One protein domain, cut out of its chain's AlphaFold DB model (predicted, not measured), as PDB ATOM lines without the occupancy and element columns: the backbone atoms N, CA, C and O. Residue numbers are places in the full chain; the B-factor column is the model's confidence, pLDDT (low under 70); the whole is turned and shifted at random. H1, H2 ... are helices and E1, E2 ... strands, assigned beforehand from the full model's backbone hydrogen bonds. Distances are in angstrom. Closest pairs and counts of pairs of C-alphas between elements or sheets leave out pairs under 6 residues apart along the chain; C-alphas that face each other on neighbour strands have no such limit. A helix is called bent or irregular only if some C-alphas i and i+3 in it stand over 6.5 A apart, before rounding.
ATOM      1  N   ASN A  10      45.209  15.567  23.010       96.50
ATOM      2  CA  ASN A  10      45.737  14.223  23.260       96.50
ATOM      3  C   ASN A  10      45.412  13.266  22.104       96.50
ATOM      4  O   ASN A  10      46.265  12.483  21.685       96.50
ATOM      5  N   GLY A  11      44.205  13.369  21.540       97.75
ATOM      6  CA  GLY A  11      43.820  12.603  20.357       97.75
ATOM      7  C   GLY A  11      44.562  13.050  19.097       97.75
ATOM      8  O   GLY A  11      44.995  12.203  18.319       97.75
ATOM      9  N   VAL A  12      44.801  14.356  18.927       98.06
ATOM     10  CA  VAL A  12      45.627  14.880  17.823       98.06
ATOM     11  C   VAL A  12      47.052  14.329  17.895       98.06
ATOM     12  O   VAL A  12      47.572  13.847  16.888       98.06
ATOM     13  N   ILE A  13      47.672  14.347  19.080       97.69
ATOM     14  CA  ILE A  13      49.015  13.794  19.308       97.69
ATOM     15  C   ILE A  13      49.037  12.301  18.973       97.69
ATOM     16  O   ILE A  13      49.909  11.856  18.226       97.69
ATOM     17  N   LEU A  14      48.058  11.538  19.469       97.44
ATOM     18  CA  LEU A  14      47.949  10.110  19.182       97.44
ATOM     19  C   LEU A  14      47.853   9.842  17.675       97.44
ATOM     20  O   LEU A  14      48.588   9.008  17.153       97.44
ATOM     21  N   VAL A  15      47.002  10.581  16.961       97.88
ATOM     22  CA  VAL A  15      46.862  10.458  15.505       97.88
ATOM     23  C   VAL A  15      48.169  10.775  14.785       97.88
ATOM     24  O   VAL A  15      48.528  10.049  13.861       97.88
ATOM     25  N   CYS A  16      48.910  11.801  15.213       98.00
ATOM     26  CA  CYS A  16      50.211  12.127  14.626       98.00
ATOM     27  C   CYS A  16      51.230  10.997  14.837       98.00
ATOM     28  O   CYS A  16      51.924  10.610  13.896       98.00
ATOM     29  N   ILE A  17      51.284  10.419  16.041       98.06
ATOM     30  CA  ILE A  17      52.148   9.269  16.348       98.06
ATOM     31  C   ILE A  17      51.765   8.070  15.473       98.06
ATOM     32  O   ILE A  17      52.627   7.481  14.816       98.06
ATOM     33  N   CYS A  18      50.475   7.734  15.407       97.69
ATOM     34  CA  CYS A  18      49.975   6.647  14.569       97.69
ATOM     35  C   CYS A  18      50.296   6.878  13.088       97.69
ATOM     36  O   CYS A  18      50.750   5.953  12.419       97.69
ATOM     37  N   PHE A  19      50.111   8.100  12.585       96.94
ATOM     38  CA  PHE A  19      50.430   8.465  11.209       96.94
ATOM     39  C   PHE A  19      51.906   8.204  10.894       96.94
ATOM     40  O   PHE A  19      52.208   7.486   9.941       96.94
ATOM     41  N   VAL A  20      52.828   8.696  11.728       96.25
ATOM     42  CA  VAL A  20      54.273   8.486  11.531       96.25
ATOM     43  C   VAL A  20      54.627   6.998  11.551       96.25
ATOM     44  O   VAL A  20      55.342   6.533  10.662       96.25
ATOM     45  N   ILE A  21      54.095   6.232  12.511       96.56
ATOM     46  CA  ILE A  21      54.339   4.784  12.611       96.56
ATOM     47  C   ILE A  21      53.835   4.059  11.359       96.56
ATOM     48  O   ILE A  21      54.564   3.248  10.787       96.56
ATOM     49  N   VAL A  22      52.614   4.356  10.908       94.81
ATOM     50  CA  VAL A  22      52.011   3.716   9.730       94.81
ATOM     51  C   VAL A  22      52.794   4.053   8.464       94.81
ATOM     52  O   VAL A  22      53.105   3.145   7.689       94.81
ATOM     53  N   MET A  23      53.159   5.322   8.260       93.62
ATOM     54  CA  MET A  23      53.920   5.746   7.082       93.62
ATOM     55  C   MET A  23      55.326   5.138   7.075       93.62
ATOM     56  O   MET A  23      55.748   4.595   6.052       93.62
ATOM     57  N   TYR A  24      56.019   5.139   8.218       92.88
ATOM     58  CA  TYR A  24      57.319   4.482   8.352       92.88
ATOM     59  C   TYR A  24      57.214   2.978   8.090       92.88
ATOM     60  O   TYR A  24      57.994   2.429   7.312       92.88
ATOM     61  N   HIS A  25      56.221   2.307   8.680       92.50
ATOM     62  CA  HIS A  25      56.051   0.869   8.519       92.50
ATOM     63  C   HIS A  25      55.743   0.489   7.064       92.50
ATOM     64  O   HIS A  25      56.341  -0.438   6.505       92.50
ATOM     65  N   ARG A  26      54.840   1.239   6.421       90.62
ATOM     66  CA  ARG A  26      54.487   1.057   5.010       90.62
ATOM     67  C   ARG A  26      55.688   1.289   4.098       90.62
ATOM     68  O   ARG A  26      55.937   0.482   3.206       90.62
ATOM     69  N   GLY A  27      56.441   2.365   4.320       90.81
ATOM     70  CA  GLY A  27      57.634   2.685   3.543       90.81
ATOM     71  C   GLY A  27      58.732   1.638   3.705       90.81
ATOM     72  O   GLY A  27      59.190   1.060   2.719       90.81
ATOM     73  N   LYS A  28      59.133   1.365   4.949       88.44
ATOM     74  CA  LYS A  28      60.330   0.576   5.254       88.44
ATOM     75  C   LYS A  28      60.130  -0.922   5.063       88.44
ATOM     76  O   LYS A  28      61.026  -1.581   4.534       88.44
ATOM     77  N   TYR A  29      58.987  -1.452   5.500       85.94
ATOM     78  CA  TYR A  29      58.758  -2.896   5.565       85.94
ATOM     79  C   TYR A  29      57.849  -3.400   4.447       85.94
ATOM     80  O   TYR A  29      58.226  -4.339   3.753       85.94
ATOM     81  N   GLN A  30      56.682  -2.780   4.231       85.19
ATOM     82  CA  GLN A  30      55.737  -3.265   3.208       85.19
ATOM     83  C   GLN A  30      56.218  -2.963   1.786       85.19
ATOM     84  O   GLN A  30      56.164  -3.827   0.918       85.19
ATOM     85  N   CYS A  31      56.719  -1.749   1.566       88.25
ATOM     86  CA  CYS A  31      57.240  -1.290   0.281       88.25
ATOM     87  C   CYS A  31      58.730  -0.977   0.359       88.25
ATOM     88  O   CYS A  31      59.196   0.047  -0.141       88.25
ATOM     89  N   GLY A  32      59.482  -1.857   1.017       85.94
ATOM     90  CA  GLY A  32      60.906  -1.672   1.248       85.94
ATOM     91  C   GLY A  32      61.754  -1.709  -0.029       85.94
ATOM     92  O   GLY A  32      61.293  -1.973  -1.138       85.94
ATOM     93  N   TYR A  33      63.057  -1.487   0.136       79.94
ATOM     94  CA  TYR A  33      64.008  -1.426  -0.980       79.94
ATOM     95  C   TYR A  33      64.070  -2.719  -1.823       79.94
ATOM     96  O   TYR A  33      64.102  -2.668  -3.060       79.94
ATOM     97  N   LYS A  34      64.102  -3.880  -1.150       74.19
ATOM     98  CA  LYS A  34      64.359  -5.195  -1.768       74.19
ATOM     99  C   LYS A  34      63.099  -5.994  -2.103       74.19
ATOM    100  O   LYS A  34      63.158  -6.821  -3.003       74.19
ATOM    101  N   ASN A  35      61.986  -5.765  -1.406       68.50
ATOM    102  CA  ASN A  35      60.766  -6.552  -1.564       68.50
ATOM    103  C   ASN A  35      59.579  -5.621  -1.817       68.50
ATOM    104  O   ASN A  35      59.246  -4.803  -0.966       68.50
ATOM    105  N   THR A  36      58.986  -5.719  -3.006       71.06
ATOM    106  CA  THR A  36      57.849  -4.882  -3.409       71.06
ATOM    107  C   THR A  36      56.790  -5.751  -4.067       71.06
ATOM    108  O   THR A  36      56.759  -5.923  -5.285       71.06
ATOM    109  N   THR A  37      55.885  -6.299  -3.265       77.12
ATOM    110  CA  THR A  37      54.667  -6.942  -3.763       77.12
ATOM    111  C   THR A  37      53.482  -6.028  -3.468       77.12
ATOM    112  O   THR A  37      53.285  -5.586  -2.343       77.12
ATOM    113  N   ASN A  38      52.689  -5.708  -4.493       84.38
ATOM    114  CA  ASN A  38      51.500  -4.851  -4.377       84.38
ATOM    115  C   ASN A  38      51.744  -3.416  -3.862       84.38
ATOM    116  O   ASN A  38      50.833  -2.792  -3.321       84.38
ATOM    117  N   CYS A  39      52.926  -2.848  -4.104       92.12
ATOM    118  CA  CYS A  39      53.226  -1.452  -3.801       92.12
ATOM    119  C   CYS A  39      52.845  -0.554  -4.973       92.12
ATOM    120  O   CYS A  39      53.570  -0.439  -5.960       92.12
ATOM    121  N   TYR A  40      51.683   0.074  -4.860       93.19
ATOM    122  CA  TYR A  40      51.172   1.034  -5.829       93.19
ATOM    123  C   TYR A  40      50.478   2.183  -5.109       93.19
ATOM    124  O   TYR A  40      50.045   2.052  -3.956       93.19
ATOM    125  N   ARG A  41      50.339   3.302  -5.811       92.56
ATOM    126  CA  ARG A  41      49.448   4.381  -5.384       92.56
ATOM    127  C   ARG A  41      48.088   4.220  -6.008       92.56
ATOM    128  O   ARG A  41      47.992   3.809  -7.161       92.56
ATOM    129  N   ARG A  42      47.053   4.572  -5.257       94.06
ATOM    130  CA  ARG A  42      45.683   4.614  -5.750       94.06
ATOM    131  C   ARG A  42      45.203   6.055  -5.737       94.06
ATOM    132  O   ARG A  42      45.070   6.647  -4.667       94.06
ATOM    133  N   GLU A  43      44.935   6.575  -6.920       95.31
ATOM    134  CA  GLU A  43      44.625   7.978  -7.148       95.31
ATOM    135  C   GLU A  43      43.257   8.134  -7.823       95.31
ATOM    136  O   GLU A  43      42.814   7.286  -8.604       95.31
ATOM    137  N   ILE A  44      42.597   9.244  -7.518       95.25
ATOM    138  CA  ILE A  44      41.392   9.752  -8.160       95.25
ATOM    139  C   ILE A  44      41.708  11.159  -8.657       95.25
ATOM    140  O   ILE A  44      42.128  12.019  -7.892       95.25
ATOM    141  N   LEU A  45      41.569  11.383  -9.962       94.50
ATOM    142  CA  LEU A  45      41.905  12.643 -10.625       94.50
ATOM    143  C   LEU A  45      43.324  13.146 -10.283       94.50
ATOM    144  O   LEU A  45      43.558  14.346 -10.226       94.50
ATOM    145  N   GLY A  46      44.280  12.232 -10.072       92.81
ATOM    146  CA  GLY A  46      45.681  12.556  -9.761       92.81
ATOM    147  C   GLY A  46      45.964  12.901  -8.295       92.81
ATOM    148  O   GLY A  46      47.086  13.302  -7.991       92.81
ATOM    149  N   VAL A  47      44.965  12.743  -7.421       95.00
ATOM    150  CA  VAL A  47      45.043  12.898  -5.960       95.00
ATOM    151  C   VAL A  47      44.918  11.527  -5.299       95.00
ATOM    152  O   VAL A  47      44.054  10.731  -5.677       95.00
ATOM    153  N   GLN A  48      45.744  11.214  -4.306       94.56
ATOM    154  CA  GLN A  48      45.656   9.951  -3.586       94.56
ATOM    155  C   GLN A  48      44.355   9.842  -2.793       94.56
ATOM    156  O   GLN A  48      43.932  10.745  -2.073       94.56
ATOM    157  N   TYR A  49      43.757   8.652  -2.838       93.75
ATOM    158  CA  TYR A  49      42.521   8.366  -2.106       93.75
ATOM    159  C   TYR A  49      42.659   8.588  -0.588       93.75
ATOM    160  O   TYR A  49      41.697   8.959   0.085       93.75
ATOM    161  N   VAL A  50      43.865   8.371  -0.050       93.38
ATOM    162  CA  VAL A  50      44.153   8.506   1.382       93.38
ATOM    163  C   VAL A  50      43.910   9.935   1.860       93.38
ATOM    164  O   VAL A  50      43.299  10.088   2.912       93.38
ATOM    165  N   HIS A  51      44.271  10.954   1.075       96.44
ATOM    166  CA  HIS A  51      44.054  12.362   1.423       96.44
ATOM    167  C   HIS A  51      42.575  12.661   1.662       96.44
ATOM    168  O   HIS A  51      42.209  13.237   2.684       96.44
ATOM    169  N   ILE A  52      41.706  12.161   0.781       97.12
ATOM    170  CA  ILE A  52      40.257  12.333   0.911       97.12
ATOM    171  C   ILE A  52      39.749  11.657   2.185       97.12
ATOM    172  O   ILE A  52      39.173  12.305   3.059       97.12
ATOM    173  N   SER A  53      39.976  10.346   2.313       97.06
ATOM    174  CA  SER A  53      39.420   9.580   3.435       97.06
ATOM    175  C   SER A  53      39.979  10.020   4.788       97.06
ATOM    176  O   SER A  53      39.234  10.098   5.765       97.06
ATOM    177  N   PHE A  54      41.274  10.334   4.851       97.94
ATOM    178  CA  PHE A  54      41.937  10.694   6.094       97.94
ATOM    179  C   PHE A  54      41.513  12.083   6.556       97.94
ATOM    180  O   PHE A  54      41.125  12.232   7.708       97.94
ATOM    181  N   PHE A  55      41.468  13.086   5.675       98.62
ATOM    182  CA  PHE A  55      41.021  14.419   6.088       98.62
ATOM    183  C   PHE A  55      39.524  14.476   6.409       98.62
ATOM    184  O   PHE A  55      39.150  15.217   7.316       98.62
ATOM    185  N   ILE A  56      38.676  13.655   5.771       98.56
ATOM    186  CA  ILE A  56      37.288  13.463   6.232       98.56
ATOM    187  C   ILE A  56      37.279  12.923   7.666       98.56
ATOM    188  O   ILE A  56      36.612  13.501   8.522       98.56
ATOM    189  N   PHE A  57      38.039  11.862   7.949       98.06
ATOM    190  CA  PHE A  57      38.151  11.301   9.299       98.06
ATOM    191  C   PHE A  57      38.627  12.347  10.320       98.06
ATOM    192  O   PHE A  57      38.008  12.507  11.371       98.06
ATOM    193  N   LEU A  58      39.665  13.120   9.992       98.50
ATOM    194  CA  LEU A  58      40.168  14.185  10.861       98.50
ATOM    195  C   LEU A  58      39.111  15.267  11.115       98.50
ATOM    196  O   LEU A  58      38.962  15.718  12.248       98.50
ATOM    197  N   GLY A  59      38.344  15.651  10.092       98.31
ATOM    198  CA  GLY A  59      37.234  16.591  10.238       98.31
ATOM    199  C   GLY A  59      36.104  16.052  11.117       98.31
ATOM    200  O   GLY A  59      35.501  16.825  11.861       98.31
ATOM    201  N   ILE A  60      35.843  14.740  11.063       98.25
ATOM    202  CA  ILE A  60      34.852  14.072  11.916       98.25
ATOM    203  C   ILE A  60      35.319  14.041  13.371       98.25
ATOM    204  O   ILE A  60      34.543  14.360  14.264       98.25
ATOM    205  N   CYS A  61      36.567  13.653  13.629       97.75
ATOM    206  CA  CYS A  61      37.053  13.418  14.990       97.75
ATOM    207  C   CYS A  61      37.600  14.673  15.683       97.75
ATOM    208  O   CYS A  61      37.629  14.722  16.910       97.75
ATOM    209  N   PHE A  62      38.043  15.678  14.925       98.12
ATOM    210  CA  PHE A  62      38.745  16.851  15.453       98.12
ATOM    211  C   PHE A  62      38.302  18.168  14.793       98.12
ATOM    212  O   PHE A  62      39.147  18.950  14.345       98.12
ATOM    213  N   PRO A  63      36.994  18.479  14.733       97.81
ATOM    214  CA  PRO A  63      36.454  19.615  13.974       97.81
ATOM    215  C   PRO A  63      37.012  20.997  14.375       97.81
ATOM    216  O   PRO A  63      36.916  21.953  13.588       97.81
ATOM    217  N   SER A  64      37.578  21.134  15.581       98.06
ATOM    218  CA  SER A  64      38.190  22.381  16.075       98.06
ATOM    219  C   SER A  64      39.650  22.558  15.639       98.06
ATOM    220  O   SER A  64      40.149  23.678  15.622       98.06
ATOM    221  N   PHE A  65      40.319  21.489  15.200       98.44
ATOM    222  CA  PHE A  65      41.746  21.472  14.848       98.44
ATOM    223  C   PHE A  65      42.003  21.666  13.348       98.44
ATOM    224  O   PHE A  65      42.987  21.166  12.805       98.44
ATOM    225  N   PHE A  66      41.125  22.407  12.660       98.56
ATOM    226  CA  PHE A  66      41.230  22.640  11.215       98.56
ATOM    227  C   PHE A  66      42.628  23.134  10.816       98.56
ATOM    228  O   PHE A  66      43.313  22.481  10.034       98.56
ATOM    229  N   TRP A  67      43.083  24.244  11.405       98.38
ATOM    230  CA  TRP A  67      44.370  24.860  11.064       98.38
ATOM    231  C   TRP A  67      45.572  23.991  11.420       98.38
ATOM    232  O   TRP A  67      46.546  23.972  10.673       98.38
ATOM    233  N   THR A  68      45.490  23.223  12.506       98.50
ATOM    234  CA  THR A  68      46.516  22.243  12.869       98.50
ATOM    235  C   THR A  68      46.695  21.212  11.758       98.50
ATOM    236  O   THR A  68      47.805  21.047  11.256       98.50
ATOM    237  N   PHE A  69      45.615  20.566  11.312       98.56
ATOM    238  CA  PHE A  69      45.718  19.525  10.289       98.56
ATOM    239  C   PHE A  69      46.014  20.068   8.891       98.56
ATOM    240  O   PHE A  69      46.733  19.410   8.145       98.56
ATOM    241  N   GLN A  70      45.550  21.274   8.540       98.38
ATOM    242  CA  GLN A  70      45.948  21.901   7.272       98.38
ATOM    243  C   GLN A  70      47.441  22.246   7.255       98.38
ATOM    244  O   GLN A  70      48.111  22.021   6.250       98.38
ATOM    245  N   THR A  71      47.980  22.729   8.377       98.38
ATOM    246  CA  THR A  71      49.412  23.037   8.499       98.38
ATOM    247  C   THR A  71      50.253  21.765   8.405       98.38
ATOM    248  O   THR A  71      51.206  21.719   7.633       98.38
ATOM    249  N   LEU A  72      49.879  20.710   9.139       98.12
ATOM    250  CA  LEU A  72      50.565  19.415   9.080       98.12
ATOM    251  C   LEU A  72      50.474  18.773   7.690       98.12
ATOM    252  O   LEU A  72      51.474  18.258   7.202       98.12
ATOM    253  N   GLY A  73      49.309  18.846   7.041       97.69
ATOM    254  CA  GLY A  73      49.120  18.377   5.670       97.69
ATOM    255  C   GLY A  73      50.033  19.104   4.688       97.69
ATOM    256  O   GLY A  73      50.768  18.458   3.955       97.69
ATOM    257  N   LEU A  74      50.061  20.440   4.727       97.94
ATOM    258  CA  LEU A  74      50.946  21.239   3.876       97.94
ATOM    259  C   LEU A  74      52.429  20.917   4.112       97.94
ATOM    260  O   LEU A  74      53.189  20.785   3.157       97.94
ATOM    261  N   LEU A  75      52.850  20.777   5.373       97.94
ATOM    262  CA  LEU A  75      54.224  20.391   5.701       97.94
ATOM    263  C   LEU A  75      54.568  18.998   5.164       97.94
ATOM    264  O   LEU A  75      55.690  18.788   4.706       97.94
ATOM    265  N   PHE A  76      53.615  18.067   5.195       97.00
ATOM    266  CA  PHE A  76      53.807  16.727   4.654       97.00
ATOM    267  C   PHE A  76      53.937  16.735   3.124       97.00
ATOM    268  O   PHE A  76      54.868  16.130   2.603       97.00
ATOM    269  N   GLU A  77      53.115  17.513   2.414       96.81
ATOM    270  CA  GLU A  77      53.250  17.699   0.958       96.81
ATOM    271  C   GLU A  77      54.621  18.265   0.576       96.81
ATOM    272  O   GLU A  77      55.292  17.770  -0.331       96.81
ATOM    273  N   LEU A  78      55.081  19.290   1.302       96.50
ATOM    274  CA  LEU A  78      56.409  19.870   1.092       96.50
ATOM    275  C   LEU A  78      57.518  18.849   1.363       96.50
ATOM    276  O   LEU A  78      58.500  18.792   0.619       96.50
ATOM    277  N   PHE A  79      57.361  18.029   2.402       96.50
ATOM    278  CA  PHE A  79      58.273  16.929   2.686       96.50
ATOM    279  C   PHE A  79      58.316  15.925   1.527       96.50
ATOM    280  O   PHE A  79      59.407  15.575   1.074       96.50
ATOM    281  N   GLU A  80      57.175  15.522   0.972       95.75
ATOM    282  CA  GLU A  80      57.149  14.609  -0.172       95.75
ATOM    283  C   GLU A  80      57.783  15.223  -1.428       95.75
ATOM    284  O   GLU A  80      58.552  14.543  -2.108       95.75
ATOM    285  N   MET A  81      57.598  16.524  -1.685       95.31
ATOM    286  CA  MET A  81      58.309  17.228  -2.768       95.31
ATOM    287  C   MET A  81      59.837  17.212  -2.584       95.31
ATOM    288  O   MET A  81      60.590  17.191  -3.562       95.31
ATOM    289  N   VAL A  82      60.328  17.225  -1.339       95.50
ATOM    290  CA  VAL A  82      61.759  17.047  -1.046       95.50
ATOM    291  C   VAL A  82      62.190  15.606  -1.318       95.50
ATOM    292  O   VAL A  82      63.254  15.394  -1.909       95.50
ATOM    293  N   LEU A  83      61.377  14.617  -0.939       94.88
ATOM    294  CA  LEU A  83      61.661  13.203  -1.197       94.88
ATOM    295  C   LEU A  83      61.753  12.887  -2.692       94.88
ATOM    296  O   LEU A  83      62.631  12.122  -3.094       94.88
ATOM    297  N   GLU A  84      60.907  13.508  -3.512       92.50
ATOM    298  CA  GLU A  84      60.917  13.343  -4.970       92.50
ATOM    299  C   GLU A  84      62.200  13.848  -5.624       92.50
ATOM    300  O   GLU A  84      62.696  13.241  -6.569       92.50
ATOM    301  N   LYS A  85      62.796  14.919  -5.094       92.19
ATOM    302  CA  LYS A  85      64.094  15.420  -5.575       92.19
ATOM    303  C   LYS A  85      65.264  14.516  -5.176       92.19
ATOM    304  O   LYS A  85      66.352  14.644  -5.731       92.19
ATOM    305  N   ASN A  86      65.046  13.603  -4.231       94.69
ATOM    306  CA  ASN A  86      66.073  12.763  -3.621       94.69
ATOM    307  C   ASN A  86      65.746  11.263  -3.754       94.69
ATOM    308  O   ASN A  86      66.029  10.487  -2.841       94.69
ATOM    309  N   GLU A  87      65.187  10.829  -4.892       93.19
ATOM    310  CA  GLU A  87      64.605   9.483  -5.080       93.19
ATOM    311  C   GLU A  87      65.489   8.329  -4.571       93.19
ATOM    312  O   GLU A  87      65.005   7.431  -3.880       93.19
ATOM    313  N   LYS A  88      66.795   8.341  -4.893       93.00
ATOM    314  CA  LYS A  88      67.740   7.290  -4.464       93.00
ATOM    315  C   LYS A  88      67.838   7.210  -2.943       93.00
ATOM    316  O   LYS A  88      67.788   6.117  -2.380       93.00
ATOM    317  N   TRP A  89      67.973   8.363  -2.290       95.19
ATOM    318  CA  TRP A  89      68.046   8.449  -0.837       95.19
ATOM    319  C   TRP A  89      66.718   8.032  -0.204       95.19
ATOM    320  O   TRP A  89      66.719   7.228   0.728       95.19
ATOM    321  N   THR A  90      65.597   8.502  -0.754       94.94
ATOM    322  CA  THR A  90      64.241   8.170  -0.301       94.94
ATOM    323  C   THR A  90      64.021   6.661  -0.305       94.94
ATOM    324  O   THR A  90      63.719   6.069   0.730       94.94
ATOM    325  N   ILE A  91      64.267   6.009  -1.442       93.69
ATOM    326  CA  ILE A  91      64.076   4.565  -1.608       93.69
ATOM    327  C   ILE A  91      64.998   3.755  -0.686       93.69
ATOM    328  O   ILE A  91      64.582   2.729  -0.148       93.69
ATOM    329  N   HIS A  92      66.243   4.190  -0.488       92.44
ATOM    330  CA  HIS A  92      67.190   3.475   0.367       92.44
ATOM    331  C   HIS A  92      66.833   3.590   1.860       92.44
ATOM    332  O   HIS A  92      66.865   2.603   2.601       92.44
ATOM    333  N   ASN A  93      66.474   4.795   2.311       92.69
ATOM    334  CA  ASN A  93      66.328   5.093   3.735       92.69
ATOM    335  C   ASN A  93      64.891   4.922   4.232       92.69
ATOM    336  O   ASN A  93      64.682   4.248   5.244       92.69
ATOM    337  N   LEU A  94      63.918   5.462   3.498       93.12
ATOM    338  CA  LEU A  94      62.492   5.421   3.837       93.12
ATOM    339  C   LEU A  94      61.747   4.285   3.133       93.12
ATOM    340  O   LEU A  94      60.674   3.889   3.577       93.12
ATOM    341  N   GLY A  95      62.312   3.749   2.050       93.38
ATOM    342  CA  GLY A  95      61.633   2.774   1.208       93.38
ATOM    343  C   GLY A  95      60.526   3.429   0.387       93.38
ATOM    344  O   GLY A  95      60.682   4.522  -0.155       93.38
ATOM    345  N   GLY A  96      59.404   2.737   0.266       92.50
ATOM    346  CA  GLY A  96      58.283   3.123  -0.578       92.50
ATOM    347  C   GLY A  96      58.470   2.837  -2.062       92.50
ATOM    348  O   GLY A  96      57.808   3.463  -2.886       92.50
ATOM    349  N   ARG A  97      59.343   1.896  -2.427       94.50
ATOM    350  CA  ARG A  97      59.575   1.521  -3.824       94.50
ATOM    351  C   ARG A  97      58.287   0.960  -4.442       94.50
ATOM    352  O   ARG A  97      57.628   0.099  -3.861       94.50
ATOM    353  N   LEU A  98      57.932   1.451  -5.625       94.69
ATOM    354  CA  LEU A  98      56.783   0.954  -6.377       94.69
ATOM    355  C   LEU A  98      57.090  -0.425  -6.970       94.69
ATOM    356  O   LEU A  98      58.198  -0.683  -7.448       94.69
ATOM    357  N   SER A  99      56.083  -1.293  -6.965       93.88
ATOM    358  CA  SER A  99      56.121  -2.591  -7.630       93.88
ATOM    359  C   SER A  99      56.067  -2.433  -9.147       93.88
ATOM    360  O   SER A  99      55.541  -1.447  -9.671       93.88
ATOM    361  N   GLU A 100      56.555  -3.450  -9.852       92.38
ATOM    362  CA  GLU A 100      56.339  -3.591 -11.292       92.38
ATOM    363  C   GLU A 100      54.844  -3.635 -11.627       92.38
ATOM    364  O   GLU A 100      54.030  -4.091 -10.822       92.38
ATOM    365  N   ARG A 101      54.487  -3.167 -12.826       90.44
ATOM    366  CA  ARG A 101      53.102  -3.117 -13.307       90.44
ATOM    367  C   ARG A 101      52.593  -4.524 -13.686       90.44
ATOM    368  O   ARG A 101      53.129  -5.122 -14.617       90.44
ATOM    369  N   PRO A 102      51.512  -5.039 -13.065       89.75
ATOM    370  CA  PRO A 102      50.807  -6.221 -13.561       89.75
ATOM    371  C   PRO A 102      50.312  -6.079 -15.012       89.75
ATOM    372  O   PRO A 102      49.848  -5.015 -15.423       89.75
ATOM    373  N   LYS A 103      50.315  -7.186 -15.770       86.69
ATOM    374  CA  LYS A 103      49.918  -7.208 -17.193       86.69
ATOM    375  C   LYS A 103      48.477  -6.728 -17.448       86.69
ATOM    376  O   LYS A 103      48.233  -6.051 -18.438       86.69
ATOM    377  N   ASN A 104      47.542  -7.004 -16.533       85.88
ATOM    378  CA  ASN A 104      46.097  -6.806 -16.746       85.88
ATOM    379  C   ASN A 104      45.485  -5.669 -15.902       85.88
ATOM    380  O   ASN A 104      44.416  -5.827 -15.314       85.88
ATOM    381  N   ILE A 105      46.149  -4.515 -15.811       86.88
ATOM    382  CA  ILE A 105      45.590  -3.361 -15.086       86.88
ATOM    383  C   ILE A 105      44.646  -2.558 -15.973       86.88
ATOM    384  O   ILE A 105      45.055  -2.020 -17.001       86.88
ATOM    385  N   LYS A 106      43.407  -2.405 -15.502       87.38
ATOM    386  CA  LYS A 106      42.455  -1.407 -15.992       87.38
ATOM    387  C   LYS A 106      42.544  -0.173 -15.098       87.38
ATOM    388  O   LYS A 106      42.157  -0.238 -13.934       87.38
ATOM    389  N   ASN A 107      43.058   0.926 -15.642       90.88
ATOM    390  CA  ASN A 107      43.063   2.224 -14.973       90.88
ATOM    391  C   ASN A 107      41.921   3.087 -15.511       90.88
ATOM    392  O   ASN A 107      41.672   3.117 -16.715       90.88
ATOM    393  N   SER A 108      41.269   3.819 -14.616       93.12
ATOM    394  CA  SER A 108      40.409   4.950 -14.960       93.12
ATOM    395  C   SER A 108      40.873   6.168 -14.174       93.12
ATOM    396  O   SER A 108      41.525   6.023 -13.142       93.12
ATOM    397  N   ILE A 109      40.522   7.374 -14.622       91.69
ATOM    398  CA  ILE A 109      40.864   8.599 -13.883       91.69
ATOM    399  C   ILE A 109      40.245   8.630 -12.476       91.69
ATOM    400  O   ILE A 109      40.770   9.302 -11.602       91.69
ATOM    401  N   TYR A 110      39.172   7.874 -12.233       91.81
ATOM    402  CA  TYR A 110      38.514   7.777 -10.926       91.81
ATOM    403  C   TYR A 110      39.096   6.681 -10.022       91.81
ATOM    404  O   TYR A 110      38.774   6.605  -8.839       91.81
ATOM    405  N   ASN A 111      39.919   5.796 -10.582       92.44
ATOM    406  CA  ASN A 111      40.554   4.696  -9.874       92.44
ATOM    407  C   ASN A 111      41.846   4.314 -10.602       92.44
ATOM    408  O   ASN A 111      41.925   3.291 -11.290       92.44
ATOM    409  N   PHE A 112      42.844   5.181 -10.485       94.12
ATOM    410  CA  PHE A 112      44.111   5.039 -11.174       94.12
ATOM    411  C   PHE A 112      45.128   4.388 -10.244       94.12
ATOM    412  O   PHE A 112      45.384   4.880  -9.145       94.12
ATOM    413  N   LYS A 113      45.722   3.273 -10.671       94.69
ATOM    414  CA  LYS A 113      46.821   2.637  -9.948       94.69
ATOM    415  C   LYS A 113      48.150   2.994 -10.600       94.69
ATOM    416  O   LYS A 113      48.373   2.647 -11.763       94.69
ATOM    417  N   VAL A 114      49.024   3.664  -9.852       94.06
ATOM    418  CA  VAL A 114      50.370   4.038 -10.308       94.06
ATOM    419  C   VAL A 114      51.377   3.004  -9.817       94.06
ATOM    420  O   VAL A 114      51.551   2.821  -8.610       94.06
ATOM    421  N   TYR A 115      52.026   2.338 -10.769       94.94
ATOM    422  CA  TYR A 115      53.123   1.394 -10.548       94.94
ATOM    423  C   TYR A 115      54.440   1.989 -11.040       94.94
ATOM    424  O   TYR A 115      54.472   3.059 -11.654       94.94
ATOM    425  N   LYS A 116      55.535   1.273 -10.786       94.25
ATOM    426  CA  LYS A 116      56.873   1.690 -11.188       94.25
ATOM    427  C   LYS A 116      56.936   1.994 -12.688       94.25
ATOM    428  O   LYS A 116      56.444   1.226 -13.512       94.25
ATOM    429  N   GLY A 117      57.555   3.121 -13.032       92.69
ATOM    430  CA  GLY A 117      57.764   3.561 -14.413       92.69
ATOM    431  C   GLY A 117      56.522   4.122 -15.113       92.69
ATOM    432  O   GLY A 117      56.642   4.596 -16.241       92.69
ATOM    433  N   MET A 118      55.346   4.101 -14.478       92.31
ATOM    434  CA  MET A 118      54.124   4.650 -15.063       92.31
ATOM    435  C   MET A 118      54.046   6.165 -14.886       92.31
ATOM    436  O   MET A 118      54.359   6.688 -13.819       92.31
ATOM    437  N   GLU A 119      53.547   6.853 -15.910       87.81
ATOM    438  CA  GLU A 119      53.044   8.217 -15.754       87.81
ATOM    439  C   GLU A 119      51.705   8.182 -15.015       87.81
ATOM    440  O   GLU A 119      50.830   7.366 -15.336       87.81
ATOM    441  N   LYS A 120      51.540   9.067 -14.028       88.06
ATOM    442  CA  LYS A 120      50.236   9.295 -13.403       88.06
ATOM    443  C   LYS A 120      49.422  10.305 -14.207       88.06
ATOM    444  O   LYS A 120      49.952  11.039 -15.040       88.06
ATOM    445  N   TYR A 121      48.127  10.370 -13.924       89.88
ATOM    446  CA  TYR A 121      47.327  11.503 -14.368       89.88
ATOM    447  C   TYR A 121      47.753  12.752 -13.584       89.88
ATOM    448  O   TYR A 121      47.702  12.762 -12.357       89.88
ATOM    449  N   VAL A 122      48.170  13.802 -14.291       91.19
ATOM    450  CA  VAL A 122      48.535  15.087 -13.683       91.19
ATOM    451  C   VAL A 122      47.325  16.008 -13.750       91.19
ATOM    452  O   VAL A 122      46.850  16.344 -14.837       91.19
ATOM    453  N   ASN A 123      46.813  16.397 -12.586       93.44
ATOM    454  CA  ASN A 123      45.674  17.303 -12.502       93.44
ATOM    455  C   ASN A 123      46.060  18.732 -12.952       93.44
ATOM    456  O   ASN A 123      47.244  19.076 -12.985       93.44
ATOM    457  N   PRO A 124      45.079  19.589 -13.294       94.94
ATOM    458  CA  PRO A 124      45.354  20.936 -13.793       94.94
ATOM    459  C   PRO A 124      46.170  21.819 -12.840       94.94
ATOM    460  O   PRO A 124      46.977  22.615 -13.314       94.94
ATOM    461  N   ILE A 125      45.988  21.670 -11.523       95.19
ATOM    462  CA  ILE A 125      46.691  22.468 -10.509       95.19
ATOM    463  C   ILE A 125      48.172  22.088 -10.508       95.19
ATOM    464  O   ILE A 125      49.033  22.936 -10.721       95.19
ATOM    465  N   ASP A 126      48.476  20.801 -10.373       95.25
ATOM    466  CA  ASP A 126      49.851  20.299 -10.401       95.25
ATOM    467  C   ASP A 126      50.533  20.596 -11.738       95.25
ATOM    468  O   ASP A 126      51.713  20.948 -11.772       95.25
ATOM    469  N   LYS A 127      49.782  20.527 -12.845       95.50
ATOM    470  CA  LYS A 127      50.279  20.901 -14.172       95.50
ATOM    471  C   LYS A 127      50.650  22.383 -14.240       95.50
ATOM    472  O   LYS A 127      51.702  22.706 -14.785       95.50
ATOM    473  N   PHE A 128      49.814  23.268 -13.697       96.62
ATOM    474  CA  PHE A 128      50.073  24.709 -13.659       96.62
ATOM    475  C   PHE A 128      51.361  25.035 -12.890       96.62
ATOM    476  O   PHE A 128      52.170  25.833 -13.354       96.62
ATOM    477  N   PHE A 129      51.594  24.356 -11.766       94.50
ATOM    478  CA  PHE A 129      52.807  24.521 -10.960       94.50
ATOM    479  C   PHE A 129      53.996  23.661 -11.420       94.50
ATOM    480  O   PHE A 129      55.042  23.670 -10.772       94.50
ATOM    481  N   ASN A 130      53.863  22.937 -12.538       93.50
ATOM    482  CA  ASN A 130      54.897  22.056 -13.090       93.50
ATOM    483  C   ASN A 130      55.439  21.043 -12.059       93.50
ATOM    484  O   ASN A 130      56.644  20.781 -11.990       93.50
ATOM    485  N   ILE A 131      54.540  20.484 -11.244       92.31
ATOM    486  CA  ILE A 131      54.874  19.441 -10.275       92.31
ATOM    487  C   ILE A 131      55.275  18.176 -11.034       92.31
ATOM    488  O   ILE A 131      54.568  17.707 -11.930       92.31
ATOM    489  N   LYS A 132      56.442  17.631 -10.685       89.25
ATOM    490  CA  LYS A 132      57.000  16.417 -11.284       89.25
ATOM    491  C   LYS A 132      57.111  15.352 -10.221       89.25
ATOM    492  O   LYS A 132      57.852  15.541  -9.264       89.25
ATOM    493  N   ASN A 133      56.432  14.233 -10.444       91.12
ATOM    494  CA  ASN A 133      56.386  13.173  -9.459       91.12
ATOM    495  C   ASN A 133      57.305  11.999  -9.780       91.12
ATOM    496  O   ASN A 133      57.551  11.677 -10.947       91.12
ATOM    497  N   SER A 134      57.784  11.331  -8.729       91.69
ATOM    498  CA  SER A 134      58.600  10.125  -8.877       91.69
ATOM    499  C   SER A 134      57.804   8.993  -9.532       91.69
ATOM    500  O   SER A 134      56.647   8.710  -9.185       91.69
ATOM    501  N   LYS A 135      58.479   8.278 -10.437       94.44
ATOM    502  CA  LYS A 135      58.000   7.017 -11.029       94.44
ATOM    503  C   LYS A 135      58.529   5.783 -10.301       94.44
ATOM    504  O   LYS A 135      58.245   4.662 -10.722       94.44
ATOM    505  N   LEU A 136      59.354   5.958  -9.272       93.50
ATOM    506  CA  LEU A 136      60.086   4.876  -8.615       93.50
ATOM    507  C   LEU A 136      59.582   4.586  -7.203       93.50
ATOM    508  O   LEU A 136      59.648   3.431  -6.777       93.50
ATOM    509  N   HIS A 137      59.071   5.591  -6.494       93.44
ATOM    510  CA  HIS A 137      58.517   5.433  -5.152       93.44
ATOM    511  C   HIS A 137      57.121   6.031  -5.017       93.44
ATOM    512  O   HIS A 137      56.704   6.840  -5.843       93.44
ATOM    513  N   PHE A 138      56.393   5.615  -3.978       92.69
ATOM    514  CA  PHE A 138      55.026   6.061  -3.739       92.69
ATOM    515  C   PHE A 138      54.949   7.457  -3.113       92.69
ATOM    516  O   PHE A 138      53.937   8.103  -3.321       92.69
ATOM    517  N   TRP A 139      55.970   7.944  -2.400       93.62
ATOM    518  CA  TRP A 139      55.943   9.308  -1.849       93.62
ATOM    519  C   TRP A 139      55.792  10.331  -2.977       93.62
ATOM    520  O   TRP A 139      56.537  10.227  -3.955       93.62
ATOM    521  N   HIS A 140      54.841  11.255  -2.884       93.06
ATOM    522  CA  HIS A 140      54.725  12.331  -3.865       93.06
ATOM    523  C   HIS A 140      54.100  13.588  -3.304       93.06
ATOM    524  O   HIS A 140      53.144  13.505  -2.552       93.06
ATOM    525  N   GLY A 141      54.592  14.746  -3.735       92.88
ATOM    526  CA  GLY A 141      53.923  16.001  -3.430       92.88
ATOM    527  C   GLY A 141      52.868  16.349  -4.476       92.88
ATOM    528  O   GLY A 141      53.079  16.154  -5.679       92.88
ATOM    529  N   SER A 142      51.756  16.926  -4.038       95.69
ATOM    530  CA  SER A 142      50.732  17.509  -4.902       95.69
ATOM    531  C   SER A 142      50.156  18.778  -4.278       95.69
ATOM    532  O   SER A 142      49.735  18.822  -3.125       95.69
ATOM    533  N   ILE A 143      50.058  19.840  -5.074       95.81
ATOM    534  CA  ILE A 143      49.370  21.061  -4.635       95.81
ATOM    535  C   ILE A 143      47.854  20.830  -4.646       95.81
ATOM    536  O   ILE A 143      47.133  21.368  -3.804       95.81
ATOM    537  N   ALA A 144      47.353  19.988  -5.555       96.50
ATOM    538  CA  ALA A 144      45.948  19.591  -5.545       96.50
ATOM    539  C   ALA A 144      45.556  18.805  -4.285       96.50
ATOM    540  O   ALA A 144      44.405  18.898  -3.843       96.50
ATOM    541  N   GLU A 145      46.489  18.070  -3.676       96.44
ATOM    542  CA  GLU A 145      46.249  17.387  -2.402       96.44
ATOM    543  C   GLU A 145      46.036  18.371  -1.255       96.44
ATOM    544  O   GLU A 145      45.115  18.167  -0.468       96.44
ATOM    545  N   VAL A 146      46.736  19.512  -1.226       97.06
ATOM    546  CA  VAL A 146      46.469  20.590  -0.251       97.06
ATOM    547  C   VAL A 146      45.022  21.084  -0.352       97.06
ATOM    548  O   VAL A 146      44.321  21.191   0.655       97.06
ATOM    549  N   VAL A 147      44.537  21.344  -1.569       96.81
ATOM    550  CA  VAL A 147      43.145  21.776  -1.792       96.81
ATOM    551  C   VAL A 147      42.162  20.674  -1.384       96.81
ATOM    552  O   VAL A 147      41.144  20.939  -0.738       96.81
ATOM    553  N   THR A 148      42.483  19.424  -1.716       97.44
ATOM    554  CA  THR A 148      41.650  18.262  -1.393       97.44
ATOM    555  C   THR A 148      41.554  18.032   0.114       97.44
ATOM    556  O   THR A 148      40.462  17.749   0.610       97.44
ATOM    557  N   ASN A 149      42.651  18.208   0.849       98.31
ATOM    558  CA  ASN A 149      42.714  18.116   2.307       98.31
ATOM    559  C   ASN A 149      41.746  19.113   2.967       98.31
ATOM    560  O   ASN A 149      40.969  18.732   3.848       98.31
ATOM    561  N   ILE A 150      41.722  20.364   2.489       98.50
ATOM    562  CA  ILE A 150      40.821  21.418   2.983       98.50
ATOM    563  C   ILE A 150      39.355  21.020   2.781       98.50
ATOM    564  O   ILE A 150      38.569  21.030   3.734       98.50
ATOM    565  N   ILE A 151      38.981  20.649   1.552       98.44
ATOM    566  CA  ILE A 151      37.596  20.290   1.206       98.44
ATOM    567  C   ILE A 151      37.148  19.067   2.012       98.44
ATOM    568  O   ILE A 151      36.081  19.082   2.628       98.44
ATOM    569  N   SER A 152      37.986  18.032   2.050       98.56
ATOM    570  CA  SER A 152      37.717  16.771   2.743       98.56
ATOM    571  C   SER A 152      37.513  16.984   4.242       98.56
ATOM    572  O   SER A 152      36.557  16.464   4.817       98.56
ATOM    573  N   PHE A 153      38.330  17.835   4.868       98.75
ATOM    574  CA  PHE A 153      38.155  18.190   6.273       98.75
ATOM    575  C   PHE A 153      36.849  18.941   6.524       98.75
ATOM    576  O   PHE A 153      36.139  18.634   7.480       98.75
ATOM    577  N   ILE A 154      36.498  19.915   5.678       98.56
ATOM    578  CA  ILE A 154      35.236  20.660   5.811       98.56
ATOM    579  C   ILE A 154      34.037  19.712   5.692       98.56
ATOM    580  O   ILE A 154      33.087  19.840   6.466       98.56
ATOM    581  N   VAL A 155      34.083  18.750   4.765       98.50
ATOM    582  CA  VAL A 155      33.064  17.697   4.643       98.50
ATOM    583  C   VAL A 155      32.980  16.886   5.935       98.50
ATOM    584  O   VAL A 155      31.895  16.783   6.505       98.50
ATOM    585  N   GLY A 156      34.108  16.393   6.453       98.44
ATOM    586  CA  GLY A 156      34.150  15.661   7.721       98.44
ATOM    587  C   GLY A 156      33.591  16.462   8.900       98.44
ATOM    588  O   GLY A 156      32.762  15.968   9.658       98.44
ATOM    589  N   LYS A 157      33.955  17.743   9.001       98.12
ATOM    590  CA  LYS A 157      33.448  18.668  10.022       98.12
ATOM    591  C   LYS A 157      31.946  18.919   9.900       98.12
ATOM    592  O   LYS A 157      31.280  19.127  10.909       98.12
ATOM    593  N   LYS A 158      31.393  18.939   8.686       97.81
ATOM    594  CA  LYS A 158      29.939  19.020   8.493       97.81
ATOM    595  C   LYS A 158      29.262  17.728   8.933       97.81
ATOM    596  O   LYS A 158      28.273  17.814   9.642       97.81
ATOM    597  N   ILE A 159      29.812  16.571   8.561       97.75
ATOM    598  CA  ILE A 159      29.313  15.253   8.980       97.75
ATOM    599  C   ILE A 159      29.299  15.140  10.508       97.75
ATOM    600  O   ILE A 159      28.294  14.717  11.064       97.75
ATOM    601  N   ASN A 160      30.367  15.585  11.177       96.88
ATOM    602  CA  ASN A 160      30.456  15.625  12.637       96.88
ATOM    603  C   ASN A 160      29.204  16.245  13.281       96.88
ATOM    604  O   ASN A 160      28.607  15.604  14.132       96.88
ATOM    605  N   LYS A 161      28.746  17.407  12.788       93.81
ATOM    606  CA  LYS A 161      27.557  18.116  13.303       93.81
ATOM    607  C   LYS A 161      26.243  17.329  13.214       93.81
ATOM    608  O   LYS A 161      25.259  17.753  13.807       93.81
ATOM    609  N   TYR A 162      26.192  16.276  12.401       94.38
ATOM    610  CA  TYR A 162      25.005  15.435  12.232       94.38
ATOM    611  C   TYR A 162      25.083  14.118  13.013       94.38
ATOM    612  O   TYR A 162      24.066  13.441  13.126       94.38
TER     613      TYR A 162
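This is residues 10 to 162 of the 164 residues of an uncharacterized protein of viral metagenome (UniProt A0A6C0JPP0). A small two-stranded sheet, E1 and E2, together with loops and the short helices H4 and H5, makes a head from which four longer helices extend. Three of these, H2, H3 and H6, pack together with H6 touching both others, while H1 runs separately, its residues 17 to 22 standing free. The printed part has 153 residues, with six named helices and two named strands in the order H1, E1, H2, H3, H4, E2, H5, H6; the sheet is antiparallel and the class is mostly helix. The whole is compact, with a radius of gyration of the C-alphas of 15.6 A, and spans 45 by 31 by 29 A.

E1 is residues 41 to 44 and E2 is residues 112 to 114. H2, residues 49 to 61, is 18.6 A long from first to last C-alpha. H6, residues 143 to 162, is 30.2 A long and ends with C-alpha 162 at (25.005, 15.435, 12.232). H3, residues 66 to 85, is 29.3 A long. H4 is residues 87 to 93 and H5 is residues 124 to 128. H1, residues 10 to 30, is 28.4 A long and begins with C-alpha 10 at (45.737, 14.223, 23.260); it is neither bent nor irregular, but only just: C-alphas 27 and 30 are 6.3 A apart.

E1 and E2 are antiparallel neighbours at 151 degrees, with N 43 and O 112 within hydrogen-bond range at 2.8 A and N 114 and O 41 at 2.9 A. The closest C-alphas of E1 and H2 are those of Glu 43 and Tyr 49, 5.5 A apart. H2 and H6 touch, the closest C-alphas being those of Gly 59 and Gly 156 at 4.1 A, and run the same way at a steep tilt of 36 degrees, only just past shallow. H6 touches H3, with Leu 74 and Val 146 closest at 6.1 A between C-alphas; they run opposite ways at a shallow tilt of 27 degrees. With residues 143 to 144 alone H6 touches H5, the C-alphas of Ile 125 and Ala 144 being closest at 5.8 A. H3 and H4 only just touch, and only at the corner, with 3 pairs of C-alphas within 8 A; Leu 83 and Thr 90 are closest at 5.7 A. H1 is apart from H2, H3 and H6, among others, and close but not clearly touching to H4, with the C-alphas of Lys 28 and Asn 93 closest at 7.7 A. In H1, H2, H4 and H5 every O i to N i+4 pair is within hydrogen-bond range; in H3 15 of 16 are and in H6 14 of 16.

The C-alphas of Lys 88 and Tyr 162, the two farthest apart, are 46.6 A apart. The printed part has no cut. The links from H4 to E2, 18 residues, and from H5 to H6, 14 residues, are long. The mean pLDDT of the printed part of this model is 93.9, and residue 35 is under 70.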